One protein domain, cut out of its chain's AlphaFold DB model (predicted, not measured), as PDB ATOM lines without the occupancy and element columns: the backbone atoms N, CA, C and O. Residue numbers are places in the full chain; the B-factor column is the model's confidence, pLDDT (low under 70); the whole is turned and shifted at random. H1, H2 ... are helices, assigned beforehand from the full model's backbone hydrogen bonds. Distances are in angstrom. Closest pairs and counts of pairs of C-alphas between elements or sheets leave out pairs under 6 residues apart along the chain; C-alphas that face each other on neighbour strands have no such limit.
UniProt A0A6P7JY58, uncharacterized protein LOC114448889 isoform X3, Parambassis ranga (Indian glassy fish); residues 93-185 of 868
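AT A GLANCE: This is residues 93 to 185 of the 868 residues of the protein "uncharacterized protein LOC114448889 isoform X3" of Parambassis ranga (Indian glassy fish) (UniProt A0A6P7JY58). One long helix, H1, has H3 packed slantwise across one of its sides and the hairpin of H4 and H5 packed on another side, while H2 crosses part of H4. H1, H4 and H5 run nearly along one direction, and H2 and H3 both cross that direction steeply, so the packing is part aligned and part crossed. The printed part has 93 residues with five named helices, in the order H1 H2 H3 H4 H5, and no named strand; the class is all helix. The whole is compact, with a radius of gyration of the C-alphas of 12.3 A, and rounded, spanning 32 by 26 by 23 A.

HOW THE PARTS SIT: Begin at H1, residues 93 to 111, one of two hubs that touch three helices each. Look from Thr 103 to Val 143 in H3, residues 139 to 150: these closest C-alphas are 6.5 A apart, and the helices touch at a steep tilt of 42 degrees, opposite ways. With residues 105 to 110 alone, H1 touches H5, residues 168 to 175, at a shallow tilt of 7 degrees, opposite ways; the closest C-alphas, of Thr 109 and Leu 170, are 6.3 A apart. The other hub is H4, residues 153 to 164, which only just touches H1, with 3 pairs of C-alphas within 8 A, the closest being Asp 102 and Val 155 at 6.5 A. H4 and H5 form a helical hairpin, touching at a shallow tilt of 14 degrees, and their closest C-alphas, of Ala 159 and Ala 171, are 4.3 A apart. With residues 158 to 162 alone, H4 touches H2, residues 115 to 128, at a steep tilt of 67 degrees; the C-alphas of Phe 125 and Val 161, the closest, are 6.1 A apart. H5 is apart from H2 and from H3. In H1, H2, H3, H4 and H5 every O i to N i+4 pair is within hydrogen-bond range.

IN THESE COORDINATES: Find C-alpha 93 at (33.167, -1.437, 9.959); from there H1 runs 26.9 A to C-alpha 111 at (44.109, 20.967, 20.034). H2 runs 20.0 A from Asp 115 to Phe 128, H3 16.6 A from Leu 139 to Tyr 150, and H4 17.0 A from Gln 153 to Tyr 164. H5 begins at Lys 168 and runs 10.4 A to C-alpha 175 at (53.135, 7.068, 17.588).

THE WHOLE: The C-alphas farthest apart, of Arg 93 and Glu 116, are 36.5 A from each other. The printed part has no cut. No link is long: that from H2 to H3 is short, with 10 residues, and the other three are tight. Read the B-factor column for a mean pLDDT of the printed part of 78.8; it is under 70 at residues 128 to 137, of which 128 belongs to H2, and at residues 177 to 185.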
ATOM      1  N   ARG A  93      33.470  -1.989   8.632       80.75
ATOM      2  CA  ARG A  93      33.167  -1.437   9.959       80.75
ATOM      3  C   ARG A  93      34.428  -1.124  10.772       80.75
ATOM      4  O   ARG A  93      34.618   0.020  11.161       80.75
ATOM      5  N   HIS A  94      35.303  -2.107  10.966       83.44
ATOM      6  CA  HIS A  94      36.578  -1.919  11.664       83.44
ATOM      7  C   HIS A  94      37.469  -0.851  11.005       83.44
ATOM      8  O   HIS A  94      38.115  -0.085  11.711       83.44
ATOM      9  N   ARG A  95      37.483  -0.752   9.666       88.06
ATOM     10  CA  ARG A  95      38.220   0.314   8.954       88.06
ATOM     11  C   ARG A  95      37.675   1.699   9.288       88.06
ATOM     12  O   ARG A  95      38.446   2.613   9.561       88.06
ATOM     13  N   VAL A  96      36.349   1.845   9.293       88.38
ATOM     14  CA  VAL A  96      35.692   3.099   9.676       88.38
ATOM     15  C   VAL A  96      35.981   3.430  11.137       88.38
ATOM     16  O   VAL A  96      36.404   4.544  11.414       88.38
ATOM     17  N   GLU A  97      35.827   2.477  12.056       87.56
ATOM     18  CA  GLU A  97      36.098   2.677  13.489       87.56
ATOM     19  C   GLU A  97      37.562   3.072  13.751       87.56
ATOM     20  O   GLU A  97      37.824   3.968  14.556       87.56
ATOM     21  N   ALA A  98      38.514   2.478  13.026       87.56
ATOM     22  CA  ALA A  98      39.923   2.849  13.100       87.56
ATOM     23  C   ALA A  98      40.177   4.268  12.564       87.56
ATOM     24  O   ALA A  98      40.809   5.062  13.251       87.56
ATOM     25  N   LEU A  99      39.623   4.640  11.402       89.88
ATOM     26  CA  LEU A  99      39.759   6.006  10.871       89.88
ATOM     27  C   LEU A  99      39.076   7.059  11.754       89.88
ATOM     28  O   LEU A  99      39.579   8.175  11.870       89.88
ATOM     29  N   VAL A 100      37.938   6.728  12.372       88.81
ATOM     30  CA  VAL A 100      37.284   7.592  13.367       88.81
ATOM     31  C   VAL A 100      38.223   7.784  14.557       88.81
ATOM     32  O   VAL A 100      38.514   8.923  14.902       88.81
ATOM     33  N   SER A 101      38.778   6.699  15.102       87.75
ATOM     34  CA  SER A 101      39.724   6.755  16.226       87.75
ATOM     35  C   SER A 101      40.976   7.579  15.891       87.75
ATOM     36  O   SER A 101      41.377   8.433  16.680       87.75
ATOM     37  N   ASP A 102      41.550   7.389  14.698       87.69
ATOM     38  CA  ASP A 102      42.685   8.170  14.186       87.69
ATOM     39  C   ASP A 102      42.331   9.665  14.089       87.69
ATOM     40  O   ASP A 102      43.128  10.535  14.448       87.69
ATOM     41  N   THR A 103      41.116   9.977  13.627       89.00
ATOM     42  CA  THR A 103      40.614  11.355  13.514       89.00
ATOM     43  C   THR A 103      40.460  12.003  14.888       89.00
ATOM     44  O   THR A 103      40.900  13.134  15.082       89.00
ATOM     45  N   GLU A 104      39.859  11.300  15.846       87.94
ATOM     46  CA  GLU A 104      39.659  11.786  17.216       87.94
ATOM     47  C   GLU A 104      40.998  12.031  17.924       87.94
ATOM     48  O   GLU A 104      41.199  13.101  18.500       87.94
ATOM     49  N   LEU A 105      41.950  11.099  17.794       88.31
ATOM     50  CA  LEU A 105      43.299  11.232  18.348       88.31
ATOM     51  C   LEU A 105      44.045  12.445  17.773       88.31
ATOM     52  O   LEU A 105      44.738  13.164  18.503       88.31
ATOM     53  N   LEU A 106      43.907  12.695  16.468       88.75
ATOM     54  CA  LEU A 106      44.500  13.860  15.810       88.75
ATOM     55  C   LEU A 106      43.864  15.168  16.276       88.75
ATOM     56  O   LEU A 106      44.590  16.131  16.515       88.75
ATOM     57  N   LEU A 107      42.537  15.214  16.417       88.31
ATOM     58  CA  LEU A 107      41.839  16.396  16.924       88.31
ATOM     59  C   LEU A 107      42.268  16.722  18.354       88.31
ATOM     60  O   LEU A 107      42.586  17.875  18.628       88.31
ATOM     61  N   GLU A 108      42.341  15.718  19.227       87.25
ATOM     62  CA  GLU A 108      42.810  15.881  20.606       87.25
ATOM     63  C   GLU A 108      44.265  16.368  20.649       87.25
ATOM     64  O   GLU A 108      44.584  17.343  21.321       87.25
ATOM     65  N   THR A 109      45.160  15.724  19.896       87.56
ATOM     66  CA  THR A 109      46.595  16.043  19.944       87.56
ATOM     67  C   THR A 109      46.900  17.421  19.361       87.56
ATOM     68  O   THR A 109      47.743  18.146  19.885       87.56
ATOM     69  N   LEU A 110      46.235  17.798  18.268       88.38
ATOM     70  CA  LEU A 110      46.454  19.088  17.616       88.38
ATOM     71  C   LEU A 110      45.712  20.240  18.311       88.38
ATOM     72  O   LEU A 110      46.065  21.392  18.068       88.38
ATOM     73  N   ALA A 111      44.734  19.957  19.180       87.25
ATOM     74  CA  ALA A 111      44.109  20.967  20.034       87.25
ATOM     75  C   ALA A 111      45.074  21.524  21.101       87.25
ATOM     76  O   ALA A 111      44.883  22.648  21.554       87.25
ATOM     77  N   ASP A 112      46.140  20.789  21.443       87.12
ATOM     78  CA  ASP A 112      47.217  21.237  22.347       87.12
ATOM     79  C   ASP A 112      48.249  22.170  21.659       87.12
ATOM     80  O   ASP A 112      49.263  22.561  22.257       87.12
ATOM     81  N   LEU A 113      48.054  22.500  20.378       87.19
ATOM     82  CA  LEU A 113      48.851  23.507  19.675       87.19
ATOM     83  C   LEU A 113      48.256  24.901  19.895       87.19
ATOM     84  O   LEU A 113      47.042  25.081  19.875       87.19
ATOM     85  N   THR A 114      49.116  25.910  20.033       86.62
ATOM     86  CA  THR A 114      48.682  27.312  19.957       86.62
ATOM     87  C   THR A 114      48.201  27.634  18.538       86.62
ATOM     88  O   THR A 114      48.557  26.938  17.588       86.62
ATOM     89  N   ASP A 115      47.431  28.709  18.350       83.00
ATOM     90  CA  ASP A 115      46.971  29.108  17.010       83.00
ATOM     91  C   ASP A 115      48.135  29.360  16.027       83.00
ATOM     92  O   ASP A 115      48.039  29.037  14.838       83.00
ATOM     93  N   GLU A 116      49.257  29.889  16.525       84.69
ATOM     94  CA  GLU A 116      50.484  30.114  15.751       84.69
ATOM     95  C   GLU A 116      51.171  28.792  15.369       84.69
ATOM     96  O   GLU A 116      51.504  28.573  14.196       84.69
ATOM     97  N   ASP A 117      51.309  27.869  16.325       86.31
ATOM     98  CA  ASP A 117      51.863  26.539  16.075       86.31
ATOM     99  C   ASP A 117      50.967  25.740  15.126       86.31
ATOM    100  O   ASP A 117      51.458  25.084  14.210       86.31
ATOM    101  N   LEU A 118      49.645  25.825  15.274       85.56
ATOM    102  CA  LEU A 118      48.687  25.180  14.381       85.56
ATOM    103  C   LEU A 118      48.771  25.760  12.961       85.56
ATOM    104  O   LEU A 118      48.698  25.018  11.974       85.56
ATOM    105  N   GLY A 119      48.957  27.075  12.829       82.81
ATOM    106  CA  GLY A 119      49.243  27.727  11.552       82.81
ATOM    107  C   GLY A 119      50.519  27.185  10.904       82.81
ATOM    108  O   GLY A 119      50.515  26.826   9.717       82.81
ATOM    109  N   THR A 120      51.579  27.047  11.700       84.69
ATOM    110  CA  THR A 120      52.876  26.490  11.289       84.69
ATOM    111  C   THR A 120      52.752  25.021  10.889       84.69
ATOM    112  O   THR A 120      53.245  24.636   9.826       84.69
ATOM    113  N   PHE A 121      52.010  24.218  11.653       86.88
ATOM    114  CA  PHE A 121      51.694  22.825  11.341       86.88
ATOM    115  C   PHE A 121      50.989  22.720   9.993       86.88
ATOM    116  O   PHE A 121      51.470  22.038   9.090       86.88
ATOM    117  N   LYS A 122      49.900  23.473   9.794       83.50
ATOM    118  CA  LYS A 122      49.147  23.488   8.530       83.50
ATOM    119  C   LYS A 122      50.015  23.910   7.348       83.50
ATOM    120  O   LYS A 122      49.810  23.427   6.233       83.50
ATOM    121  N   HIS A 123      50.919  24.871   7.528       81.12
ATOM    122  CA  HIS A 123      51.839  25.300   6.472       81.12
ATOM    123  C   HIS A 123      52.849  24.202   6.129       81.12
ATOM    124  O   HIS A 123      52.974  23.818   4.966       81.12
ATOM    125  N   THR A 124      53.490  23.644   7.150       80.38
ATOM    126  CA  THR A 124      54.524  22.611   7.035       80.38
ATOM    127  C   THR A 124      53.965  21.322   6.443       80.38
ATOM    128  O   THR A 124      54.538  20.763   5.510       80.38
ATOM    129  N   PHE A 125      52.783  20.901   6.891       81.31
ATOM    130  CA  PHE A 125      52.085  19.740   6.350       81.31
ATOM    131  C   PHE A 125      51.819  19.894   4.846       81.31
ATOM    132  O   PHE A 125      52.049  18.965   4.080       81.31
ATOM    133  N   ARG A 126      51.418  21.085   4.381       75.06
ATOM    134  CA  ARG A 126      51.218  21.356   2.944       75.06
ATOM    135  C   ARG A 126      52.515  21.360   2.140       75.06
ATOM    136  O   ARG A 126      52.497  20.968   0.974       75.06
ATOM    137  N   LEU A 127      53.618  21.818   2.732       73.88
ATOM    138  CA  LEU A 127      54.930  21.778   2.085       73.88
ATOM    139  C   LEU A 127      55.383  20.334   1.856       73.88
ATOM    140  O   LEU A 127      55.835  20.009   0.758       73.88
ATOM    141  N   PHE A 128      55.216  19.470   2.857       67.88
ATOM    142  CA  PHE A 128      55.582  18.058   2.752       67.88
ATOM    143  C   PHE A 128      54.581  17.232   1.934       67.88
ATOM    144  O   PHE A 128      54.985  16.309   1.222       67.88
ATOM    145  N   TYR A 129      53.294  17.587   1.975       68.31
ATOM    146  CA  TYR A 129      52.215  16.830   1.346       68.31
ATOM    147  C   TYR A 129      51.277  17.765   0.552       68.31
ATOM    148  O   TYR A 129      50.260  18.265   1.032       68.31
ATOM    149  N   ARG A 130      51.643  18.004  -0.717       55.31
ATOM    150  CA  ARG A 130      51.073  19.013  -1.641       55.31
ATOM    151  C   ARG A 130      49.586  18.858  -2.024       55.31
ATOM    152  O   ARG A 130      49.094  19.659  -2.814       55.31
ATOM    153  N   GLN A 131      48.862  17.860  -1.515       58.72
ATOM    154  CA  GLN A 131      47.504  17.532  -1.988       58.72
ATOM    155  C   GLN A 131      46.369  18.256  -1.230       58.72
ATOM    156  O   GLN A 131      45.214  18.142  -1.632       58.72
ATOM    157  N   ILE A 132      46.663  19.041  -0.181       59.78
ATOM    158  CA  ILE A 132      45.635  19.678   0.666       59.78
ATOM    159  C   ILE A 132      45.339  21.149   0.267       59.78
ATOM    160  O   ILE A 132      46.232  22.000   0.344       59.78
ATOM    161  N   PRO A 133      44.082  21.497  -0.090       57.25
ATOM    162  CA  PRO A 133      43.603  22.873  -0.282       57.25
ATOM    163  C   PRO A 133      43.939  23.877   0.843       57.25
ATOM    164  O   PRO A 133      43.732  23.620   2.024       57.25
ATOM    165  N   LYS A 134      44.372  25.093   0.468       57.19
ATOM    166  CA  LYS A 134      44.794  26.180   1.388       57.19
ATOM    167  C   LYS A 134      43.655  26.842   2.183       57.19
ATOM    168  O   LYS A 134      43.929  27.478   3.194       57.19
ATOM    169  N   GLU A 135      42.411  26.754   1.719       53.12
ATOM    170  CA  GLU A 135      41.368  27.732   2.073       53.12
ATOM    171  C   GLU A 135      40.277  27.232   3.032       53.12
ATOM    172  O   GLU A 135      39.462  28.036   3.479       53.12
ATOM    173  N   LEU A 136      40.217  25.932   3.333       56.25
ATOM    174  CA  LEU A 136      39.017  25.356   3.951       56.25
ATOM    175  C   LEU A 136      38.936  25.502   5.488       56.25
ATOM    176  O   LEU A 136      37.844  25.391   6.020       56.25
ATOM    177  N   MET A 137      40.018  25.759   6.235       62.19
ATOM    178  CA  MET A 137      40.151  24.914   7.435       62.19
ATOM    179  C   MET A 137      40.399  25.620   8.767       62.19
ATOM    180  O   MET A 137      41.470  26.184   9.015       62.19
ATOM    181  N   ASP A 138      39.436  25.484   9.674       76.50
ATOM    182  CA  ASP A 138      39.733  25.384  11.107       76.50
ATOM    183  C   ASP A 138      40.424  24.039  11.419       76.50
ATOM    184  O   ASP A 138      40.884  23.345  10.513       76.50
ATOM    185  N   LEU A 139      40.644  23.730  12.697       82.81
ATOM    186  CA  LEU A 139      41.315  22.493  13.095       82.81
ATOM    187  C   LEU A 139      40.550  21.245  12.618       82.81
ATOM    188  O   LEU A 139      41.157  20.355  12.026       82.81
ATOM    189  N   GLN A 140      39.229  21.224  12.819       83.44
ATOM    190  CA  GLN A 140      38.369  20.092  12.480       83.44
ATOM    191  C   GLN A 140      38.456  19.739  11.004       83.44
ATOM    192  O   GLN A 140      38.796  18.605  10.656       83.44
ATOM    193  N   ASP A 141      38.167  20.713  10.138       80.62
ATOM    194  CA  ASP A 141      38.169  20.446   8.710       80.62
ATOM    195  C   ASP A 141      39.557  19.936   8.311       80.62
ATOM    196  O   ASP A 141      39.638  18.981   7.542       80.62
ATOM    197  N   SER A 142      40.640  20.547   8.840       82.06
ATOM    198  CA  SER A 142      42.036  20.180   8.532       82.06
ATOM    199  C   SER A 142      42.299  18.708   8.748       82.06
ATOM    200  O   SER A 142      42.794  18.052   7.831       82.06
ATOM    201  N   VAL A 143      41.921  18.189   9.910       86.06
ATOM    202  CA  VAL A 143      42.087  16.769  10.207       86.06
ATOM    203  C   VAL A 143      41.225  15.922   9.272       86.06
ATOM    204  O   VAL A 143      41.742  14.988   8.663       86.06
ATOM    205  N   CYS A 144      39.954  16.275   9.060       86.31
ATOM    206  CA  CYS A 144      39.072  15.533   8.157       86.31
ATOM    207  C   CYS A 144      39.612  15.459   6.715       86.31
ATOM    208  O   CYS A 144      39.551  14.404   6.091       86.31
ATOM    209  N   LEU A 145      40.195  16.532   6.174       80.62
ATOM    210  CA  LEU A 145      40.779  16.518   4.825       80.62
ATOM    211  C   LEU A 145      42.089  15.732   4.761       80.62
ATOM    212  O   LEU A 145      42.361  15.073   3.756       80.62
ATOM    213  N   MET A 146      42.894  15.782   5.824       83.88
ATOM    214  CA  MET A 146      44.076  14.933   5.945       83.88
ATOM    215  C   MET A 146      43.669  13.452   5.919       83.88
ATOM    216  O   MET A 146      44.203  12.704   5.103       83.88
ATOM    217  N   VAL A 147      42.660  13.068   6.707       87.38
ATOM    218  CA  VAL A 147      42.112  11.701   6.759       87.38
ATOM    219  C   VAL A 147      41.496  11.294   5.423       87.38
ATOM    220  O   VAL A 147      41.820  10.229   4.909       87.38
ATOM    221  N   GLN A 148      40.695  12.160   4.795       84.38
ATOM    222  CA  GLN A 148      40.155  11.929   3.449       84.38
ATOM    223  C   GLN A 148      41.269  11.618   2.433       84.38
ATOM    224  O   GLN A 148      41.093  10.769   1.563       84.38
ATOM    225  N   THR A 149      42.411  12.302   2.530       79.31
ATOM    226  CA  THR A 149      43.502  12.184   1.552       79.31
ATOM    227  C   THR A 149      44.388  10.969   1.833       79.31
ATOM    228  O   THR A 149      44.705  10.208   0.921       79.31
ATOM    229  N   TYR A 150      44.786  10.766   3.091       79.81
ATOM    230  CA  TYR A 150      45.843   9.819   3.461       79.81
ATOM    231  C   TYR A 150      45.352   8.590   4.236       79.81
ATOM    232  O   TYR A 150      46.138   7.664   4.441       79.81
ATOM    233  N   GLY A 151      44.079   8.539   4.642       84.38
ATOM    234  CA  GLY A 151      43.507   7.409   5.381       84.38
ATOM    235  C   GLY A 151      44.298   7.119   6.655       84.38
ATOM    236  O   GLY A 151      44.649   8.043   7.390       84.38
ATOM    237  N   HIS A 152      44.656   5.855   6.876       79.88
ATOM    238  CA  HIS A 152      45.431   5.423   8.046       79.88
ATOM    239  C   HIS A 152      46.856   5.997   8.108       79.88
ATOM    240  O   HIS A 152      47.427   6.123   9.186       79.88
ATOM    241  N   GLN A 153      47.436   6.430   6.980       83.56
ATOM    242  CA  GLN A 153      48.763   7.068   6.986       83.56
ATOM    243  C   GLN A 153      48.737   8.485   7.580       83.56
ATOM    244  O   GLN A 153      49.779   9.128   7.709       83.56
ATOM    245  N   THR A 154      47.555   9.022   7.892       85.38
ATOM    246  CA  THR A 154      47.416  10.405   8.355       85.38
ATOM    247  C   THR A 154      48.121  10.646   9.686       85.38
ATOM    248  O   THR A 154      48.774  11.679   9.840       85.38
ATOM    249  N   VAL A 155      48.025   9.699  10.623       86.50
ATOM    250  CA  VAL A 155      48.621   9.814  11.964       86.50
ATOM    251  C   VAL A 155      50.147   9.864  11.881       86.50
ATOM    252  O   VAL A 155      50.765  10.766  12.446       86.50
ATOM    253  N   GLU A 156      50.750   8.965  11.100       85.38
ATOM    254  CA  GLU A 156      52.198   8.930  10.854       85.38
ATOM    255  C   GLU A 156      52.689  10.238  10.218       85.38
ATOM    256  O   GLU A 156      53.603  10.884  10.731       85.38
ATOM    257  N   LYS A 157      52.018  10.698   9.156       84.56
ATOM    258  CA  LYS A 157      52.360  11.960   8.476       84.56
ATOM    259  C   LYS A 157      52.232  13.174   9.398       84.56
ATOM    260  O   LYS A 157      53.034  14.102   9.317       84.56
ATOM    261  N   ALA A 158      51.228  13.196  10.273       86.56
ATOM    262  CA  ALA A 158      51.075  14.261  11.259       86.56
ATOM    263  C   ALA A 158      52.201  14.228  12.306       86.56
ATOM    264  O   ALA A 158      52.760  15.276  12.634       86.56
ATOM    265  N   ALA A 159      52.584  13.039  12.778       86.06
ATOM    266  CA  ALA A 159      53.692  12.862  13.711       86.06
ATOM    267  C   ALA A 159      55.039  13.302  13.111       86.06
ATOM    268  O   ALA A 159      55.811  13.980  13.789       86.06
ATOM    269  N   GLU A 160      55.297  12.999  11.831       85.44
ATOM    270  CA  GLU A 160      56.486  13.474  11.102       85.44
ATOM    271  C   GLU A 160      56.582  15.008  11.115       85.44
ATOM    272  O   GLU A 160      57.635  15.579  11.416       85.44
ATOM    273  N   VAL A 161      55.465  15.688  10.839       85.19
ATOM    274  CA  VAL A 161      55.401  17.157  10.824       85.19
ATOM    275  C   VAL A 161      55.598  17.743  12.222       85.19
ATOM    276  O   VAL A 161      56.373  18.687  12.378       85.19
ATOM    277  N   LEU A 162      54.966  17.173  13.251       86.50
ATOM    278  CA  LEU A 162      55.158  17.602  14.644       86.50
ATOM    279  C   LEU A 162      56.607  17.405  15.109       86.50
ATOM    280  O   LEU A 162      57.168  18.271  15.786       86.50
ATOM    281  N   GLY A 163      57.245  16.309  14.692       85.44
ATOM    282  CA  GLY A 163      58.664  16.056  14.930       85.44
ATOM    283  C   GLY A 163      59.555  17.124  14.295       85.44
ATOM    284  O   GLY A 163      60.464  17.636  14.953       85.44
ATOM    285  N   TYR A 164      59.256  17.527  13.055       84.69
ATOM    286  CA  TYR A 164      59.950  18.625  12.373       84.69
ATOM    287  C   TYR A 164      59.769  19.969  13.095       84.69
ATOM    288  O   TYR A 164      60.725  20.729  13.247       84.69
ATOM    289  N   MET A 165      58.572  20.229  13.628       86.00
ATOM    290  CA  MET A 165      58.266  21.405  14.455       86.00
ATOM    291  C   MET A 165      58.877  21.353  15.865       86.00
ATOM    292  O   MET A 165      58.633  22.247  16.670       86.00
ATOM    293  N   LYS A 166      59.662  20.317  16.192       85.94
ATOM    294  CA  LYS A 166      60.247  20.075  17.521       85.94
ATOM    295  C   LYS A 166      59.212  19.842  18.638       85.94
ATOM    296  O   LYS A 166      59.596  19.802  19.804       85.94
ATOM    297  N   ARG A 167      57.941  19.583  18.305       85.75
ATOM    298  CA  ARG A 167      56.878  19.153  19.238       85.75
ATOM    299  C   ARG A 167      56.933  17.635  19.439       85.75
ATOM    300  O   ARG A 167      56.037  16.891  19.039       85.75
ATOM    301  N   LYS A 168      58.055  17.158  19.993       84.88
ATOM    302  CA  LYS A 168      58.333  15.719  20.171       84.88
ATOM    303  C   LYS A 168      57.344  15.045  21.121       84.88
ATOM    304  O   LYS A 168      57.007  13.888  20.917       84.88
ATOM    305  N   ASP A 169      56.870  15.776  22.120       85.19
ATOM    306  CA  ASP A 169      55.833  15.362  23.066       85.19
ATOM    307  C   ASP A 169      54.527  14.962  22.356       85.19
ATOM    308  O   ASP A 169      53.979  13.890  22.617       85.19
ATOM    309  N   LEU A 170      54.068  15.776  21.400       87.00
ATOM    310  CA  LEU A 170      52.862  15.502  20.615       87.00
ATOM    311  C   LEU A 170      53.096  14.428  19.545       87.00
ATOM    312  O   LEU A 170      52.250  13.559  19.348       87.00
ATOM    313  N   ALA A 171      54.258  14.438  18.885       84.69
ATOM    314  CA  ALA A 171      54.622  13.412  17.902       84.69
ATOM    315  C   ALA A 171      54.699  12.006  18.528       84.69
ATOM    316  O   ALA A 171      54.272  11.020  17.925       84.69
ATOM    317  N   LEU A 172      55.204  11.910  19.762       83.75
ATOM    318  CA  LEU A 172      55.219  10.661  20.520       83.75
ATOM    319  C   LEU A 172      53.801  10.206  20.865       83.75
ATOM    320  O   LEU A 172      53.503   9.022  20.735       83.75
ATOM    321  N   ARG A 173      52.900  11.123  21.230       83.94
ATOM    322  CA  ARG A 173      51.502  10.787  21.541       83.94
ATOM    323  C   ARG A 173      50.779  10.107  20.375       83.94
ATOM    324  O   ARG A 173      50.006   9.184  20.604       83.94
ATOM    325  N   LEU A 174      51.078  10.513  19.142       82.62
ATOM    326  CA  LEU A 174      50.521   9.904  17.930       82.62
ATOM    327  C   LEU A 174      51.139   8.541  17.577       82.62
ATOM    328  O   LEU A 174      50.500   7.749  16.896       82.62
ATOM    329  N   THR A 175      52.374   8.264  18.005       75.50
ATOM    330  CA  THR A 175      53.135   7.068  17.588       75.50
ATOM    331  C   THR A 175      53.193   5.953  18.636       75.50
ATOM    332  O   THR A 175      53.613   4.845  18.312       75.50
ATOM    333  N   HIS A 176      52.760   6.195  19.879       73.56
ATOM    334  CA  HIS A 176      52.677   5.144  20.896       73.56
ATOM    335  C   HIS A 176      51.554   4.143  20.575       73.56
ATOM    336  O   HIS A 176      50.374   4.491  20.528       73.56
ATOM    337  N   SER A 177      51.931   2.874  20.395       45.78
ATOM    338  CA  SER A 177      51.016   1.748  20.191       45.78
ATOM    339  C   SER A 177      50.058   1.611  21.382       45.78
ATOM    340  O   SER A 177      50.442   1.095  22.429       45.78
ATOM    341  N   GLY A 178      48.820   2.089  21.238       50.69
ATOM    342  CA  GLY A 178      47.799   2.056  22.294       50.69
ATOM    343  C   GLY A 178      47.256   3.420  22.727       50.69
ATOM    344  O   GLY A 178      46.441   3.464  23.650       50.69
ATOM    345  N   SER A 179      47.659   4.517  22.078       55.84
ATOM    346  CA  SER A 179      47.030   5.829  22.260       55.84
ATOM    347  C   SER A 179      45.557   5.773  21.853       55.84
ATOM    348  O   SER A 179      45.209   5.878  20.681       55.84
ATOM    349  N   THR A 180      44.685   5.570  22.836       56.72
ATOM    350  CA  THR A 180      43.243   5.734  22.670       56.72
ATOM    351  C   THR A 180      42.903   7.197  22.935       56.72
ATOM    352  O   THR A 180      43.455   7.769  23.882       56.72
ATOM    353  N   PRO A 181      42.037   7.825  22.119       59.44
ATOM    354  CA  PRO A 181      41.583   9.176  22.405       59.44
ATOM    355  C   PRO A 181      40.979   9.211  23.812       59.44
ATOM    356  O   PRO A 181      40.261   8.287  24.224       59.44
ATOM    357  N   ARG A 182      41.274  10.262  24.585       59.06
ATOM    358  CA  ARG A 182      40.569  10.498  25.849       59.06
ATOM    359  C   ARG A 182      39.089  10.569  25.495       59.06
ATOM    360  O   ARG A 182      38.724  11.323  24.602       59.06
ATOM    361  N   ARG A 183      38.234   9.781  26.163       48.19
ATOM    362  CA  ARG A 183      36.770   9.799  25.966       48.19
ATOM    363  C   ARG A 183      36.200  11.176  26.333       48.19
ATOM    364  O   ARG A 183      35.619  11.356  27.399       48.19
ATOM    365  N   GLN A 184      36.387  12.154  25.466       49.94
ATOM    366  CA  GLN A 184      35.735  13.445  25.494       49.94
ATOM    367  C   GLN A 184      34.469  13.294  24.655       49.94
ATOM    368  O   GLN A 184      34.511  12.748  23.554       49.94
ATOM    369  N   GLN A 185      33.324  13.722  25.188       52.34
ATOM    370  CA  GLN A 185      32.085  13.748  24.416       52.34
ATOM    371  C   GLN A 185      32.233  14.783  23.293       52.34
ATOM    372  O   GLN A 185      31.976  15.969  23.487       52.34
TER     373      GLN A 185